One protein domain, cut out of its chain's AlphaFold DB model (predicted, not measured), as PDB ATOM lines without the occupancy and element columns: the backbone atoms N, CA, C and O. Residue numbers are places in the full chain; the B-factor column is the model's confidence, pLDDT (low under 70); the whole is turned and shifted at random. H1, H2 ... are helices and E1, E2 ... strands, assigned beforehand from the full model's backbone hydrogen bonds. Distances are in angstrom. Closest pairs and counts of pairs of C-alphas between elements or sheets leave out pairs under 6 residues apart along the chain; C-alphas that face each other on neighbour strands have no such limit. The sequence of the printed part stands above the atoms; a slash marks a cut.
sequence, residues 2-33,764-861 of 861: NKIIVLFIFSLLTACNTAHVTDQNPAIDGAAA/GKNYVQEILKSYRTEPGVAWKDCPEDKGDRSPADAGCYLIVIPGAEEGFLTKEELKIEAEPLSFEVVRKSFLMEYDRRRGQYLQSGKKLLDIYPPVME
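Overview. This is residues 2 to 33 and 764 to 861 of the 861 residues of an uncharacterized protein of Parabacteroides sp. AF14-59 (UniProt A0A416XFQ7). Little of this domain is regular structure: two helices packed at a steep angle, H1 and H2, and a two-strand antiparallel hairpin, E1 and E2, are joined largely by loops, and residues 2 to 23 and 853 to 861 stick out as tails. The 130 printed residues hold H1, E1, E2 and H2 in that order, a mixed class with 42 residues in named elements. The whole is extended, radius of gyration of the C-alphas 22.5 A, spanning 78 by 52 by 45 A.

Arrangement. E1, residues 780 to 784, and E2, residues 801 to 805, form a hairpin; N 782 and O 803 are within hydrogen-bond range at 2.9 A. H1, residues 767 to 777, touches residues 829 to 837 alone of H2, residues 827 to 847; their closest C-alphas, Val 768 and Ser 833, are 5.4 A apart. They run the same way at a steep tilt of 46 degrees. E1 and H2 are apart. Every O i to N i+4 pair is within hydrogen-bond range in H2, 6 of 7 in H1.

Along the chain. E1 measures 13.5 A, E2 12.7 A, H1 15.1 A and H2 30.3 A from first to last C-alpha. H1 begins at C-alpha 767 (180.376, 216.985, 228.010); H2 ends at C-alpha 847 (154.636, 228.365, 231.867).

Size, cuts and confidence. Residues 34 to 763 are not printed; C-alphas 33 and 764 are 34.1 A apart. The links E1 to E2 and E2 to H2 are long. Residues 2 to 24, 790 and 792 to 794 have pLDDT under 70.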
ATOM      1  N   ASN A   2     139.579 243.291 280.762       29.70
ATOM      2  CA  ASN A   2     139.295 241.877 281.099       29.70
ATOM      3  C   ASN A   2     138.676 241.138 279.889       29.70
ATOM      4  O   ASN A   2     137.562 241.498 279.534       29.70
ATOM      5  N   LYS A   3     139.272 240.117 279.242       29.45
ATOM      6  CA  LYS A   3     140.493 239.275 279.446       29.45
ATOM      7  C   LYS A   3     141.088 238.900 278.039       29.45
ATOM      8  O   LYS A   3     140.390 239.136 277.065       29.45
ATOM      9  N   ILE A   4     142.352 238.487 277.789       30.19
ATOM     10  CA  ILE A   4     143.168 237.349 278.323       30.19
ATOM     11  C   ILE A   4     142.496 235.991 277.955       30.19
ATOM     12  O   ILE A   4     141.313 235.857 278.241       30.19
ATOM     13  N   ILE A   5     143.087 234.941 277.340       28.98
ATOM     14  CA  ILE A   5     144.467 234.466 276.987       28.98
ATOM     15  C   ILE A   5     144.296 233.295 275.931       28.98
ATOM     16  O   ILE A   5     143.199 232.745 275.918       28.98
ATOM     17  N   VAL A   6     145.215 232.763 275.081       27.19
ATOM     18  CA  VAL A   6     146.544 233.142 274.504       27.19
ATOM     19  C   VAL A   6     147.029 232.107 273.430       27.19
ATOM     20  O   VAL A   6     146.625 230.953 273.519       27.19
ATOM     21  N   LEU A   7     147.969 232.478 272.527       25.31
ATOM     22  CA  LEU A   7     148.772 231.624 271.585       25.31
ATOM     23  C   LEU A   7     148.001 230.839 270.469       25.31
ATOM     24  O   LEU A   7     146.785 230.732 270.533       25.31
ATOM     25  N   PHE A   8     148.604 230.338 269.367       25.05
ATOM     26  CA  PHE A   8     150.004 229.939 269.088       25.05
ATOM     27  C   PHE A   8     150.639 230.479 267.778       25.05
ATOM     28  O   PHE A   8     150.000 230.584 266.740       25.05
ATOM     29  N   ILE A   9     151.947 230.744 267.897       25.33
ATOM     30  CA  ILE A   9     153.069 230.804 266.930       25.33
ATOM     31  C   ILE A   9     152.791 230.460 265.447       25.33
ATOM     32  O   ILE A   9     152.383 229.347 265.130       25.33
ATOM     33  N   PHE A  10     153.278 231.329 264.548       25.75
ATOM     34  CA  PHE A  10     153.968 230.908 263.316       25.75
ATOM     35  C   PHE A  10     155.302 231.664 263.173       25.75
ATOM     36  O   PHE A  10     155.422 232.804 263.626       25.75
ATOM     37  N   SER A  11     156.318 231.003 262.616       25.69
ATOM     38  CA  SER A  11     157.716 231.470 262.612       25.69
ATOM     39  C   SER A  11     158.068 232.346 261.403       25.69
ATOM     40  O   SER A  11     157.372 232.330 260.390       25.69
ATOM     41  N   LEU A  12     159.190 233.073 261.492       28.19
ATOM     42  CA  LEU A  12     159.765 233.808 260.361       28.19
ATOM     43  C   LEU A  12     160.047 232.859 259.186       28.19
ATOM     44  O   LEU A  12     160.788 231.890 259.344       28.19
ATOM     45  N   LEU A  13     159.557 233.214 257.999       26.94
ATOM     46  CA  LEU A  13     160.123 232.758 256.733       26.94
ATOM     47  C   LEU A  13     161.010 233.873 256.173       26.94
ATOM     48  O   LEU A  13     160.540 234.960 255.845       26.94
ATOM     49  N   THR A  14     162.310 233.605 256.104       29.17
ATOM     50  CA  THR A  14     163.288 234.461 255.425       29.17
ATOM     51  C   THR A  14     162.999 234.511 253.929       29.17
ATOM     52  O   THR A  14     162.794 233.468 253.309       29.17
ATOM     53  N   ALA A  15     163.036 235.705 253.340       29.12
ATOM     54  CA  ALA A  15     162.848 235.878 251.905       29.12
ATOM     55  C   ALA A  15     164.006 235.244 251.114       29.12
ATOM     56  O   ALA A  15     165.108 235.792 251.053       29.12
ATOM     57  N   CYS A  16     163.744 234.110 250.465       25.55
ATOM     58  CA  CYS A  16     164.561 233.661 249.344       25.55
ATOM     59  C   CYS A  16     164.202 234.506 248.119       25.55
ATOM     60  O   CYS A  16     163.238 234.197 247.422       25.55
ATOM     61  N   ASN A  17     164.993 235.543 247.837       26.56
ATOM     62  CA  ASN A  17     164.996 236.156 246.512       26.56
ATOM     63  C   ASN A  17     165.511 235.123 245.500       26.56
ATOM     64  O   ASN A  17     166.718 234.962 245.313       26.56
ATOM     65  N   THR A  18     164.592 234.432 244.829       32.72
ATOM     66  CA  THR A  18     164.857 233.877 243.502       32.72
ATOM     67  C   THR A  18     165.223 235.038 242.588       32.72
ATOM     68  O   THR A  18     164.436 235.970 242.428       32.72
ATOM     69  N   ALA A  19     166.430 235.012 242.021       29.02
ATOM     70  CA  ALA A  19     166.847 236.022 241.063       29.02
ATOM     71  C   ALA A  19     165.973 235.903 239.808       29.02
ATOM     72  O   ALA A  19     166.128 234.967 239.025       29.02
ATOM     73  N   HIS A  20     165.045 236.842 239.635       32.28
ATOM     74  CA  HIS A  20     164.371 237.034 238.362       32.28
ATOM     75  C   HIS A  20     165.413 237.483 237.334       32.28
ATOM     76  O   HIS A  20     165.916 238.602 237.411       32.28
ATOM     77  N   VAL A  21     165.720 236.620 236.367       36.25
ATOM     78  CA  VAL A  21     166.424 237.014 235.141       36.25
ATOM     79  C   VAL A  21     165.386 237.660 234.220       36.25
ATOM     80  O   VAL A  21     164.873 237.041 233.292       36.25
ATOM     81  N   THR A  22     164.995 238.892 234.551       40.72
ATOM     82  CA  THR A  22     164.108 239.722 233.724       40.72
ATOM     83  C   THR A  22     164.886 240.284 232.545       40.72
ATOM     84  O   THR A  22     165.385 241.399 232.625       40.72
ATOM     85  N   ASP A  23     165.044 239.441 231.528       43.53
ATOM     86  CA  ASP A  23     164.995 239.756 230.095       43.53
ATOM     87  C   ASP A  23     165.277 238.438 229.355       43.53
ATOM     88  O   ASP A  23     166.423 238.045 229.125       43.53
ATOM     89  N   GLN A  24     164.215 237.677 229.070       66.88
ATOM     90  CA  GLN A  24     164.316 236.363 228.431       66.88
ATOM     91  C   GLN A  24     164.740 236.530 226.965       66.88
ATOM     92  O   GLN A  24     163.936 236.917 226.122       66.88
ATOM     93  N   ASN A  25     166.009 236.234 226.659       82.38
ATOM     94  CA  ASN A  25     166.509 236.204 225.285       82.38
ATOM     95  C   ASN A  25     165.728 235.139 224.471       82.38
ATOM     96  O   ASN A  25     165.842 233.952 224.794       82.38
ATOM     97  N   PRO A  26     164.989 235.516 223.404       83.50
ATOM     98  CA  PRO A  26     164.159 234.581 222.641       83.50
ATOM     99  C   PRO A  26     164.919 233.407 222.008       83.50
ATOM    100  O   PRO A  26     164.313 232.375 221.743       83.50
ATOM    101  N   ALA A  27     166.237 233.513 221.801       87.19
ATOM    102  CA  ALA A  27     167.054 232.406 221.294       87.19
ATOM    103  C   ALA A  27     167.084 231.182 222.227       87.19
ATOM    104  O   ALA A  27     167.197 230.039 221.773       87.19
ATOM    105  N   ILE A  28     166.955 231.423 223.532       90.44
ATOM    106  CA  ILE A  28     167.115 230.433 224.605       90.44
ATOM    107  C   ILE A  28     165.862 230.280 225.477       90.44
ATOM    108  O   ILE A  28     165.885 229.548 226.468       90.44
ATOM    109  N   ASP A  29     164.767 230.948 225.125       90.12
ATOM    110  CA  ASP A  29     163.503 230.864 225.846       90.12
ATOM    111  C   ASP A  29     162.505 229.961 225.122       90.12
ATOM    112  O   ASP A  29     162.033 230.281 224.033       90.12
ATOM    113  N   GLY A  30     162.125 228.848 225.747       89.06
ATOM    114  CA  GLY A  30     161.109 227.957 225.185       89.06
ATOM    115  C   GLY A  30     159.725 228.597 225.058       89.06
ATOM    116  O   GLY A  30     158.935 228.162 224.226       89.06
ATOM    117  N   ALA A  31     159.435 229.685 225.783       89.12
ATOM    118  CA  ALA A  31     158.212 230.455 225.549       89.12
ATOM    119  C   ALA A  31     158.158 231.098 224.144       89.12
ATOM    120  O   ALA A  31     157.062 231.420 223.676       89.12
ATOM    121  N   ALA A  32     159.290 231.240 223.441       85.12
ATOM    122  CA  ALA A  32     159.348 231.767 222.077       85.12
ATOM    123  C   ALA A  32     158.956 230.744 220.988       85.12
ATOM    124  O   ALA A  32     158.512 231.164 219.921       85.12
ATOM    125  N   ALA A  33     159.053 229.433 221.246       86.19
ATOM    126  CA  ALA A  33     158.720 228.391 220.265       86.19
ATOM    127  C   ALA A  33     157.233 228.426 219.853       86.19
ATOM    128  O   ALA A  33     156.364 228.781 220.658       86.19
ATOM    129  N   GLY A 764     189.731 216.640 230.229       71.44
ATOM    130  CA  GLY A 764     188.668 216.084 231.072       71.44
ATOM    131  C   GLY A 764     187.492 217.045 231.247       71.44
ATOM    132  O   GLY A 764     187.348 217.649 232.307       71.44
ATOM    133  N   LYS A 765     186.670 217.198 230.207       84.19
ATOM    134  CA  LYS A 765     185.444 218.008 230.224       84.19
ATOM    135  C   LYS A 765     184.256 217.205 230.752       84.19
ATOM    136  O   LYS A 765     184.181 215.995 230.557       84.19
ATOM    137  N   ASN A 766     183.286 217.896 231.350       91.56
ATOM    138  CA  ASN A 766     181.936 217.361 231.486       91.56
ATOM    139  C   ASN A 766     181.160 217.703 230.207       91.56
ATOM    140  O   ASN A 766     180.720 218.838 230.037       91.56
ATOM    141  N   TYR A 767     181.004 216.734 229.307       94.75
ATOM    142  CA  TYR A 767     180.376 216.985 228.010       94.75
ATOM    143  C   TYR A 767     178.906 217.406 228.113       94.75
ATOM    144  O   TYR A 767     178.497 218.261 227.337       94.75
ATOM    145  N   VAL A 768     178.148 216.933 229.113       96.62
ATOM    146  CA  VAL A 768     176.771 217.409 229.347       96.62
ATOM    147  C   VAL A 768     176.763 218.909 229.649       96.62
ATOM    148  O   VAL A 768     176.008 219.673 229.054       96.62
ATOM    149  N   GLN A 769     177.654 219.364 230.532       96.06
ATOM    150  CA  GLN A 769     177.770 220.781 230.890       96.06
ATOM    151  C   GLN A 769     178.252 221.658 229.723       96.06
ATOM    152  O   GLN A 769     177.781 222.783 229.576       96.06
ATOM    153  N   GLU A 770     179.166 221.167 228.885       95.56
ATOM    154  CA  GLU A 770     179.672 221.930 227.735       95.56
ATOM    155  C   GLU A 770     178.652 222.000 226.586       95.56
ATOM    156  O   GLU A 770     178.490 223.059 225.981       95.56
ATOM    157  N   ILE A 771     177.904 220.920 226.324       97.75
ATOM    158  CA  ILE A 771     176.832 220.901 225.314       97.75
ATOM    159  C   ILE A 771     175.686 221.835 225.724       97.75
ATOM    160  O   ILE A 771     175.245 222.653 224.918       97.75
ATOM    161  N   LEU A 772     175.257 221.794 226.991       97.88
ATOM    162  CA  LEU A 772     174.208 222.688 227.495       97.88
ATOM    163  C   LEU A 772     174.607 224.170 227.419       97.88
ATOM    164  O   LEU A 772     173.749 225.008 227.155       97.88
ATOM    165  N   LYS A 773     175.893 224.514 227.592       96.69
ATOM    166  CA  LYS A 773     176.385 225.871 227.284       96.69
ATOM    167  C   LYS A 773     176.290 226.170 225.788       96.69
ATOM    168  O   LYS A 773     175.762 227.221 225.444       96.69
ATOM    169  N   SER A 774     176.741 225.254 224.922       96.44
ATOM    170  CA  SER A 774     176.716 225.417 223.457       96.44
ATOM    171  C   SER A 774     175.312 225.759 222.948       96.44
ATOM    172  O   SER A 774     175.121 226.829 222.373       96.44
ATOM    173  N   TYR A 775     174.300 224.953 223.289       97.81
ATOM    174  CA  TYR A 775     172.887 225.201 222.944       97.81
ATOM    175  C   TYR A 775     172.327 226.536 223.470       97.81
ATOM    176  O   TYR A 775     171.278 227.005 223.023       97.81
ATOM    177  N   ARG A 776     172.994 227.138 224.462       96.38
ATOM    178  CA  ARG A 776     172.632 228.431 225.058       96.38
ATOM    179  C   ARG A 776     173.465 229.594 224.505       96.38
ATOM    180  O   ARG A 776     173.062 230.737 224.696       96.38
ATOM    181  N   THR A 777     174.562 229.320 223.795       95.94
ATOM    182  CA  THR A 777     175.294 230.284 222.946       95.94
ATOM    183  C   THR A 777     174.762 230.347 221.511       95.94
ATOM    184  O   THR A 777     174.923 231.369 220.849       95.94
ATOM    185  N   GLU A 778     174.108 229.282 221.037       95.94
ATOM    186  CA  GLU A 778     173.530 229.200 219.691       95.94
ATOM    187  C   GLU A 778     172.497 230.314 219.419       95.94
ATOM    188  O   GLU A 778     171.705 230.663 220.304       95.94
ATOM    189  N   PRO A 779     172.476 230.883 218.198       93.56
ATOM    190  CA  PRO A 779     171.508 231.899 217.815       93.56
ATOM    191  C   PRO A 779     170.066 231.373 217.770       93.56
ATOM    192  O   PRO A 779     169.771 230.191 217.591       93.56
ATOM    193  N   GLY A 780     169.134 232.307 217.897       90.75
ATOM    194  CA  GLY A 780     167.709 232.124 217.678       90.75
ATOM    195  C   GLY A 780     167.219 232.850 216.438       90.75
ATOM    196  O   GLY A 780     167.963 233.573 215.775       90.75
ATOM    197  N   VAL A 781     165.919 232.728 216.193       87.50
ATOM    198  CA  VAL A 781     165.194 233.584 215.254       87.50
ATOM    199  C   VAL A 781     163.991 234.209 215.947       87.50
ATOM    200  O   VAL A 781     163.431 233.633 216.879       87.50
ATOM    201  N   ALA A 782     163.583 235.384 215.485       84.38
ATOM    202  CA  ALA A 782     162.293 235.973 215.815       84.38
ATOM    203  C   ALA A 782     161.706 236.662 214.587       84.38
ATOM    204  O   ALA A 782     162.422 236.999 213.645       84.38
ATOM    205  N   TRP A 783     160.402 236.905 214.622       82.56
ATOM    206  CA  TRP A 783     159.664 237.492 213.511       82.56
ATOM    207  C   TRP A 783     159.153 238.885 213.876       82.56
ATOM    208  O   TRP A 783     158.680 239.117 214.990       82.56
ATOM    209  N   LYS A 784     159.270 239.819 212.932       82.62
ATOM    210  CA  LYS A 784     158.889 241.227 213.064       82.62
ATOM    211  C   LYS A 784     157.859 241.636 212.021       82.62
ATOM    212  O   LYS A 784     157.701 240.979 210.996       82.62
ATOM    213  N   ASP A 785     157.175 242.736 212.325       82.88
ATOM    214  CA  ASP A 785     156.239 243.436 211.438       82.88
ATOM    215  C   ASP A 785     155.120 242.534 210.879       82.88
ATOM    216  O   ASP A 785     154.604 242.738 209.782       82.88
ATOM    217  N   CYS A 786     154.731 241.526 211.669       79.81
ATOM    218  CA  CYS A 786     153.630 240.625 211.360       79.81
ATOM    219  C   CYS A 786     152.285 241.370 211.283       79.81
ATOM    220  O   CYS A 786     151.948 242.085 212.231       79.81
ATOM    221  N   PRO A 787     151.469 241.146 210.235       78.69
ATOM    222  CA  PRO A 787     150.128 241.714 210.150       78.69
ATOM    223  C   PRO A 787     149.205 241.267 211.291       78.69
ATOM    224  O   PRO A 787     149.179 240.093 211.670       78.69
ATOM    225  N   GLU A 788     148.384 242.194 211.791       77.88
ATOM    226  CA  GLU A 788     147.371 241.923 212.825       77.88
ATOM    227  C   GLU A 788     146.299 240.918 212.350       77.88
ATOM    228  O   GLU A 788     145.708 240.205 213.159       77.88
ATOM    229  N   ASP A 789     146.085 240.809 211.033       78.31
ATOM    230  CA  ASP A 789     145.148 239.889 210.380       78.31
ATOM    231  C   ASP A 789     145.789 238.549 209.956       78.31
ATOM    232  O   ASP A 789     145.209 237.798 209.164       78.31
ATOM    233  N   LYS A 790     146.987 238.208 210.462       68.25
ATOM    234  CA  LYS A 790     147.674 236.969 210.055       68.25
ATOM    235  C   LYS A 790     146.834 235.703 210.268       68.25
ATOM    236  O   LYS A 790     146.929 234.775 209.465       68.25
ATOM    237  N   GLY A 791     146.001 235.668 211.311       74.00
ATOM    238  CA  GLY A 791     145.268 234.468 211.720       74.00
ATOM    239  C   GLY A 791     146.221 233.303 212.009       74.00
ATOM    240  O   GLY A 791     147.322 233.509 212.526       74.00
ATOM    241  N   ASP A 792     145.826 232.096 211.614       65.69
ATOM    242  CA  ASP A 792     146.590 230.865 211.856       65.69
ATOM    243  C   ASP A 792     147.767 230.652 210.880       65.69
ATOM    244  O   ASP A 792     148.507 229.682 211.014       65.69
ATOM    245  N   ARG A 793     147.993 231.573 209.924       66.94
ATOM    246  CA  ARG A 793     149.158 231.539 209.016       66.94
ATOM    247  C   ARG A 793     150.476 231.526 209.794       66.94
ATOM    248  O   ARG A 793     150.612 232.248 210.797       66.94
ATOM    249  N   SER A 794     151.471 230.798 209.280       67.19
ATOM    250  CA  SER A 794     152.847 230.919 209.771       67.19
ATOM    251  C   SER A 794     153.336 232.371 209.615       67.19
ATOM    252  O   SER A 794     152.817 233.115 208.775       67.19
ATOM    253  N   PRO A 795     154.329 232.818 210.400       74.25
ATOM    254  CA  PRO A 795     154.922 234.137 210.208       74.25
ATOM    255  C   PRO A 795     155.479 234.360 208.790       74.25
ATOM    256  O   PRO A 795     155.378 235.468 208.267       74.25
ATOM    257  N   ALA A 796     155.996 233.312 208.138       71.31
ATOM    258  CA  ALA A 796     156.469 233.382 206.757       71.31
ATOM    259  C   ALA A 796     155.316 233.679 205.778       71.31
ATOM    260  O   ALA A 796     155.382 234.648 205.023       71.31
ATOM    261  N   ASP A 797     154.218 232.918 205.859       70.25
ATOM    262  CA  ASP A 797     153.031 233.074 204.993       70.25
ATOM    263  C   ASP A 797     152.220 234.344 205.308       70.25
ATOM    264  O   ASP A 797     151.416 234.829 204.506       70.25
ATOM    265  N   ALA A 798     152.413 234.894 206.507       73.12
ATOM    266  CA  ALA A 798     151.902 236.195 206.910       73.12
ATOM    267  C   ALA A 798     152.748 237.368 206.375       73.12
ATOM    268  O   ALA A 798     152.314 238.512 206.484       73.12
ATOM    269  N   GLY A 799     153.927 237.111 205.796       71.06
ATOM    270  CA  GLY A 799     154.833 238.144 205.292       71.06
ATOM    271  C   GLY A 799     155.648 238.861 206.375       71.06
ATOM    272  O   GLY A 799     156.138 239.960 206.123       71.06
ATOM    273  N   CYS A 800     155.795 238.266 207.563       79.62
ATOM    274  CA  CYS A 800     156.658 238.793 208.618       79.62
ATOM    275  C   CYS A 800     158.142 238.740 208.206       79.62
ATOM    276  O   CYS A 800     158.570 237.862 207.454       79.62
ATOM    277  N   TYR A 801     158.966 239.618 208.778       80.62
ATOM    278  CA  TYR A 801     160.417 239.604 208.579       80.62
ATOM    279  C   TYR A 801     161.107 238.766 209.658       80.62
ATOM    280  O   TYR A 801     161.030 239.102 210.841       80.62
ATOM    281  N   LEU A 802     161.804 237.697 209.263       83.56
ATOM    282  CA  LEU A 802     162.676 236.944 210.164       83.56
ATOM    283  C   LEU A 802     163.956 237.737 210.453       83.56
ATOM    284  O   LEU A 802     164.584 238.284 209.546       83.56
ATOM    285  N   ILE A 803     164.357 237.759 211.720       85.19
ATOM    286  CA  ILE A 803     165.655 238.247 212.184       85.19
ATOM    287  C   ILE A 803     166.365 237.171 213.004       85.19
ATOM    288  O   ILE A 803     165.738 236.475 213.804       85.19
ATOM    289  N   VAL A 804     167.685 237.079 212.852       86.31
ATOM    290  CA  VAL A 804     168.540 236.275 213.734       86.31
ATOM    291  C   VAL A 804     168.754 237.035 215.047       86.31
ATOM    292  O   VAL A 804     168.984 238.246 215.044       86.31
ATOM    293  N   ILE A 805     168.679 236.330 216.175       89.75
ATOM    294  CA  ILE A 805     168.951 236.855 217.520       89.75
ATOM    295  C   ILE A 805     170.168 236.109 218.091       89.75
ATOM    296  O   ILE A 805     170.156 234.882 218.076       89.75
ATOM    297  N   PRO A 806     171.211 236.787 218.606       90.88
ATOM    298  CA  PRO A 806     172.334 236.115 219.266       90.88
ATOM    299  C   PRO A 806     171.897 235.280 220.480       90.88
ATOM    300  O   PRO A 806     170.956 235.655 221.180       90.88
ATOM    301  N   GLY A 807     172.600 234.183 220.773       91.81
ATOM    302  CA  GLY A 807     172.433 233.445 222.030       91.81
ATOM    303  C   GLY A 807     172.940 234.222 223.255       91.81
ATOM    304  O   GLY A 807     173.185 235.429 223.203       91.81
ATOM    305  N   ALA A 808     173.097 233.546 224.393       92.25
ATOM    306  CA  ALA A 808     173.799 234.109 225.548       92.25
ATOM    307  C   ALA A 808     175.322 234.054 225.332       92.25
ATOM    308  O   ALA A 808     175.841 233.030 224.903       92.25
ATOM    309  N   GLU A 809     176.038 235.125 225.686       89.81
ATOM    310  CA  GLU A 809     177.457 235.349 225.341       89.81
ATOM    311  C   GLU A 809     178.415 234.207 225.744       89.81
ATOM    312  O   GLU A 809     179.279 233.829 224.958       89.81
ATOM    313  N   GLU A 810     178.229 233.607 226.927       90.25
ATOM    314  CA  GLU A 810     179.033 232.470 227.429       90.25
ATOM    315  C   GLU A 810     178.194 231.195 227.691       90.25
ATOM    316  O   GLU A 810     178.689 230.203 228.237       90.25
ATOM    317  N   GLY A 811     176.898 231.214 227.350       92.75
ATOM    318  CA  GLY A 811     175.925 230.235 227.845       92.75
ATOM    319  C   GLY A 811     175.722 230.322 229.369       92.75
ATOM    320  O   GLY A 811     176.162 231.264 230.027       92.75
ATOM    321  N   PHE A 812     175.016 229.354 229.963       94.69
ATOM    322  CA  PHE A 812     174.854 229.256 231.423       94.69
ATOM    323  C   PHE A 812     174.452 227.841 231.861       94.69
ATOM    324  O   PHE A 812     173.982 227.043 231.050       94.69
ATOM    325  N   LEU A 813     174.579 227.557 233.162       96.25
ATOM    326  CA  LEU A 813     174.140 226.309 233.795       96.25
ATOM    327  C   LEU A 813     173.327 226.577 235.069       96.25
ATOM    328  O   LEU A 813     173.574 227.545 235.792       96.25
ATOM    329  N   THR A 814     172.376 225.696 235.369       94.31
ATOM    330  CA  THR A 814     171.633 225.677 236.635       94.31
ATOM    331  C   THR A 814     172.481 225.101 237.776       94.31
ATOM    332  O   THR A 814     173.510 224.455 237.566       94.31
ATOM    333  N   LYS A 815     172.033 225.282 239.027       95.25
ATOM    334  CA  LYS A 815     172.702 224.698 240.208       95.25
ATOM    335  C   LYS A 815     172.633 223.170 240.232       95.25
ATOM    336  O   LYS A 815     173.348 222.548 241.012       95.25
ATOM    337  N   GLU A 816     171.764 222.583 239.421       95.19
ATOM    338  CA  GLU A 816     171.523 221.151 239.312       95.19
ATOM    339  C   GLU A 816     172.410 220.567 238.207       95.19
ATOM    340  O   GLU A 816     173.129 219.604 238.455       95.19
ATOM    341  N   GLU A 817     172.481 221.231 237.050       96.56
ATOM    342  CA  GLU A 817     173.409 220.897 235.958       96.56
ATOM    343  C   GLU A 817     174.880 220.965 236.404       96.56
ATOM    344  O   GLU A 817     175.672 220.084 236.070       96.56
ATOM    345  N   LEU A 818     175.238 221.945 237.245       95.75
ATOM    346  CA  LEU A 818     176.575 222.070 237.847       95.75
ATOM    347  C   LEU A 818     176.984 220.889 238.753       95.75
ATOM    348  O   LEU A 818     178.162 220.775 239.090       95.75
ATOM    349  N   LYS A 819     176.046 220.019 239.158       95.62
ATOM    350  CA  LYS A 819     176.307 218.823 239.987       95.62
ATOM    351  C   LYS A 819     176.443 217.535 239.171       95.62
ATOM    352  O   LYS A 819     176.723 216.495 239.756       95.62
ATOM    353  N   ILE A 820     176.200 217.583 237.861       94.94
ATOM    354  CA  ILE A 820     176.317 216.414 236.982       94.94
ATOM    355  C   ILE A 820     177.785 215.970 236.943       94.94
ATOM    356  O   ILE A 820     178.694 216.800 236.871       94.94
ATOM    357  N   GLU A 821     178.019 214.662 237.018       91.44
ATOM    358  CA  GLU A 821     179.364 214.084 236.939       91.44
ATOM    359  C   GLU A 821     179.876 214.075 235.489       91.44
ATOM    360  O   GLU A 821     179.100 214.162 234.539       91.44
ATOM    361  N   ALA A 822     181.194 214.029 235.294       89.06
ATOM    362  CA  ALA A 822     181.777 214.091 233.956       89.06
ATOM    363  C   ALA A 822     181.679 212.732 233.240       89.06
ATOM    364  O   ALA A 822     182.432 211.806 233.540       89.06
ATOM    365  N   GLU A 823     180.769 212.634 232.273       89.62
ATOM    366  CA  GLU A 823     180.612 211.464 231.403       89.62
ATOM    367  C   GLU A 823     181.475 211.590 230.125       89.62
ATOM    368  O   GLU A 823     181.599 212.693 229.581       89.62
ATOM    369  N   PRO A 824     182.074 210.492 229.613       89.12
ATOM    370  CA  PRO A 824     182.818 210.517 228.354       89.12
ATOM    371  C   PRO A 824     181.899 210.817 227.161       89.12
ATOM    372  O   PRO A 824     180.787 210.285 227.089       89.12
ATOM    373  N   LEU A 825     182.379 211.616 226.198       94.94
ATOM    374  CA  LEU A 825     181.626 211.913 224.975       94.94
ATOM    375  C   LEU A 825     181.187 210.612 224.278       94.94
ATOM    376  O   LEU A 825     181.973 209.676 224.137       94.94
ATOM    377  N   SER A 826     179.910 210.567 223.911       96.81
ATOM    378  CA  SER A 826     179.176 209.420 223.369       96.81
ATOM    379  C   SER A 826     177.852 209.911 222.777       96.81
ATOM    380  O   SER A 826     177.439 211.044 223.051       96.81
ATOM    381  N   PHE A 827     177.155 209.052 222.029       98.00
ATOM    382  CA  PHE A 827     175.805 209.354 221.545       98.00
ATOM    383  C   PHE A 827     174.843 209.645 222.708       98.00
ATOM    384  O   PHE A 827     174.119 210.640 222.688       98.00
ATOM    385  N   GLU A 828     174.899 208.833 223.766       96.81
ATOM    386  CA  GLU A 828     174.045 208.979 224.950       96.81
ATOM    387  C   GLU A 828     174.240 210.308 225.681       96.81
ATOM    388  O   GLU A 828     173.266 210.920 226.117       96.81
ATOM    389  N   VAL A 829     175.474 210.808 225.774       97.19
ATOM    390  CA  VAL A 829     175.739 212.121 226.380       97.19
ATOM    391  C   VAL A 829     175.129 213.256 225.555       97.19
ATOM    392  O   VAL A 829     174.591 214.202 226.136       97.19
ATOM    393  N   VAL A 830     175.141 213.160 224.222       98.44
ATOM    394  CA  VAL A 830     174.475 214.137 223.346       98.44
ATOM    395  C   VAL A 830     172.950 214.027 223.465       98.44
ATOM    396  O   VAL A 830     172.300 215.033 223.746       98.44
ATOM    397  N   ARG A 831     172.379 212.814 223.398       97.75
ATOM    398  CA  ARG A 831     170.939 212.540 223.596       97.75
ATOM    399  C   ARG A 831     170.413 213.082 224.928       97.75
ATOM    400  O   ARG A 831     169.408 213.789 224.965       97.75
ATOM    401  N   LYS A 832     171.133 212.813 226.019       97.00
ATOM    402  CA  LYS A 832     170.843 213.311 227.372       97.00
ATOM    403  C   LYS A 832     170.865 214.838 227.445       97.00
ATOM    404  O   LYS A 832     169.965 215.434 228.031       97.00
ATOM    405  N   SER A 833     171.873 215.469 226.842       98.25
ATOM    406  CA  SER A 833     172.021 216.932 226.841       98.25
ATOM    407  C   SER A 833     170.913 217.615 226.043       98.25
ATOM    408  O   SER A 833     170.361 218.616 226.499       98.25
ATOM    409  N   PHE A 834     170.552 217.050 224.886       98.25
ATOM    410  CA  PHE A 834     169.427 217.509 224.074       98.25
ATOM    411  C   PHE A 834     168.115 217.456 224.858       98.25
ATOM    412  O   PHE A 834     167.454 218.481 225.007       98.25
ATOM    413  N   LEU A 835     167.780 216.293 225.430       97.19
ATOM    414  CA  LEU A 835     166.549 216.108 226.202       97.19
ATOM    415  C   LEU A 835     166.456 217.077 227.387       97.19
ATOM    416  O   LEU A 835     165.415 217.692 227.583       97.19
ATOM    417  N   MET A 836     167.550 217.298 228.122       97.38
ATOM    418  CA  MET A 836     167.576 218.264 229.228       97.38
ATOM    419  C   MET A 836     167.290 219.710 228.789       97.38
ATOM    420  O   MET A 836     166.585 220.443 229.487       97.38
ATOM    421  N   GLU A 837     167.840 220.150 227.655       97.75
ATOM    422  CA  GLU A 837     167.605 221.498 227.128       97.75
ATOM    423  C   GLU A 837     166.205 221.634 226.511       97.75
ATOM    424  O   GLU A 837     165.534 222.651 226.720       97.75
ATOM    425  N   TYR A 838     165.734 220.590 225.828       96.94
ATOM    426  CA  TYR A 838     164.380 220.492 225.293       96.94
ATOM    427  C   TYR A 838     163.336 220.546 226.419       96.94
ATOM    428  O   TYR A 838     162.422 221.366 226.368       96.94
ATOM    429  N   ASP A 839     163.519 219.777 227.496       96.12
ATOM    430  CA  ASP A 839     162.669 219.796 228.694       96.12
ATOM    431  C   ASP A 839     162.655 221.158 229.384       96.12
ATOM    432  O   ASP A 839     161.593 221.650 229.782       96.12
ATOM    433  N   ARG A 840     163.819 221.812 229.495       96.50
ATOM    434  CA  ARG A 840     163.921 223.165 230.054       96.50
ATOM    435  C   ARG A 840     163.088 224.158 229.241       96.50
ATOM    436  O   ARG A 840     162.332 224.936 229.827       96.50
ATOM    437  N   ARG A 841     163.198 224.118 227.908       96.06
ATOM    438  CA  ARG A 841     162.411 224.960 226.991       96.06
ATOM    439  C   ARG A 841     160.921 224.618 227.078       96.06
ATOM    440  O   ARG A 841     160.098 225.510 227.275       96.06
ATOM    441  N   ARG A 842     160.567 223.335 227.081       96.00
ATOM    442  CA  ARG A 842     159.190 222.838 227.212       96.00
ATOM    443  C   ARG A 842     158.520 223.265 228.522       96.00
ATOM    444  O   ARG A 842     157.346 223.637 228.530       96.00
ATOM    445  N   GLY A 843     159.281 223.318 229.614       95.94
ATOM    446  CA  GLY A 843     158.841 223.893 230.886       95.94
ATOM    447  C   GLY A 843     158.500 225.385 230.793       95.94
ATOM    448  O   GLY A 843     157.485 225.808 231.347       95.94
ATOM    449  N   GLN A 844     159.292 226.182 230.065       95.81
ATOM    450  CA  GLN A 844     159.005 227.606 229.811       95.81
ATOM    451  C   GLN A 844     157.793 227.788 228.882       95.81
ATOM    452  O   GLN A 844     156.930 228.627 229.142       95.81
ATOM    453  N   TYR A 845     157.689 226.961 227.841       94.88
ATOM    454  CA  TYR A 845     156.562 226.927 226.911       94.88
ATOM    455  C   TYR A 845     155.233 226.691 227.652       94.88
ATOM    456  O   TYR A 845     154.303 227.490 227.521       94.88
ATOM    457  N   LEU A 846     155.173 225.684 228.533       95.75
ATOM    458  CA  LEU A 846     154.023 225.436 229.414       95.75
ATOM    459  C   LEU A 846     153.747 226.601 230.383       95.75
ATOM    460  O   LEU A 846     152.592 226.980 230.574       95.75
ATOM    461  N   GLN A 847     154.785 227.205 230.971       96.56
ATOM    462  CA  GLN A 847     154.636 228.365 231.867       96.56
ATOM    463  C   GLN A 847     154.080 229.608 231.153       96.56
ATOM    464  O   GLN A 847     153.417 230.424 231.793       96.56
ATOM    465  N   SER A 848     154.270 229.729 229.834       93.06
ATOM    466  CA  SER A 848     153.646 230.774 229.007       93.06
ATOM    467  C   SER A 848     152.149 230.547 228.724       93.06
ATOM    468  O   SER A 848     151.504 231.391 228.104       93.06
ATOM    469  N   GLY A 849     151.574 229.426 229.181       94.44
ATOM    470  CA  GLY A 849     150.162 229.076 228.991       94.44
ATOM    471  C   GLY A 849     149.843 228.394 227.655       94.44
ATOM    472  O   GLY A 849     148.670 228.146 227.366       94.44
ATOM    473  N   LYS A 850     150.862 228.078 226.845       93.69
ATOM    474  CA  LYS A 850     150.719 227.298 225.607       93.69
ATOM    475  C   LYS A 850     150.473 225.811 225.913       93.69
ATOM    476  O   LYS A 850     150.784 225.323 226.999       93.69
ATOM    477  N   LYS A 851     149.906 225.086 224.943       95.44
ATOM    478  CA  LYS A 851     149.642 223.640 225.021       95.44
ATOM    479  C   LYS A 851     150.624 222.881 224.145       95.44
ATOM    480  O   LYS A 851     150.887 223.324 223.034       95.44
ATOM    481  N   LEU A 852     151.118 221.750 224.639       96.19
ATOM    482  CA  LEU A 852     151.959 220.857 223.847       96.19
ATOM    483  C   LEU A 852     151.148 220.201 222.725       96.19
ATOM    484  O   LEU A 852     149.935 220.020 222.850       96.19
ATOM    485  N   LEU A 853     151.847 219.837 221.657       95.25
ATOM    486  CA  LEU A 853     151.344 218.965 220.610       95.25
ATOM    487  C   LEU A 853     151.424 217.512 221.099       95.25
ATOM    488  O   LEU A 853     152.507 217.030 221.426       95.25
ATOM    489  N   ASP A 854     150.280 216.832 221.145       94.81
ATOM    490  CA  ASP A 854     150.195 215.376 221.262       94.81
ATOM    491  C   ASP A 854     150.048 214.784 219.853       94.81
ATOM    492  O   ASP A 854     149.200 215.238 219.079       94.81
ATOM    493  N   ILE A 855     150.837 213.762 219.519       94.25
ATOM    494  CA  ILE A 855     150.726 213.050 218.236       94.25
ATOM    495  C   ILE A 855     149.920 211.771 218.444       94.25
ATOM    496  O   ILE A 855     150.184 211.022 219.381       94.25
ATOM    497  N   TYR A 856     148.946 211.500 217.577       93.88
ATOM    498  CA  TYR A 856     148.138 210.283 217.634       93.88
ATOM    499  C   TYR A 856     148.055 209.627 216.251       93.88
ATOM    500  O   TYR A 856     147.948 210.347 215.259       93.88
ATOM    501  N   PRO A 857     148.066 208.286 216.162       93.62
ATOM    502  CA  PRO A 857     147.846 207.577 214.904       93.62
ATOM    503  C   PRO A 857     146.423 207.814 214.359       93.62
ATOM    504  O   PRO A 857     145.489 207.989 215.152       93.62
ATOM    505  N   PRO A 858     146.207 207.762 213.029       91.62
ATOM    506  CA  PRO A 858     144.882 207.954 212.445       91.62
ATOM    507  C   PRO A 858     143.877 206.896 212.925       91.62
ATOM    508  O   PRO A 858     144.112 205.690 212.801       91.62
ATOM    509  N   VAL A 859     142.736 207.351 213.449       90.62
ATOM    510  CA  VAL A 859     141.663 206.490 213.974       90.62
ATOM    511  C   VAL A 859     141.011 205.623 212.887       90.62
ATOM    512  O   VAL A 859     141.145 205.872 211.689       90.62
ATOM    513  N   MET A 860     140.277 204.590 213.312       91.00
ATOM    514  CA  MET A 860     139.455 203.782 212.412       91.00
ATOM    515  C   MET A 860     138.201 204.566 211.989       91.00
ATOM    516  O   MET A 860     137.212 204.618 212.728       91.00
ATOM    517  N   GLU A 861     138.240 205.152 210.790       83.31
ATOM    518  CA  GLU A 861     137.072 205.726 210.104       83.31
ATOM    519  C   GLU A 861     136.243 204.681 209.349       83.31
ATOM    520  O   GLU A 861     136.839 203.825 208.662       83.31
TER     521      GLU A 861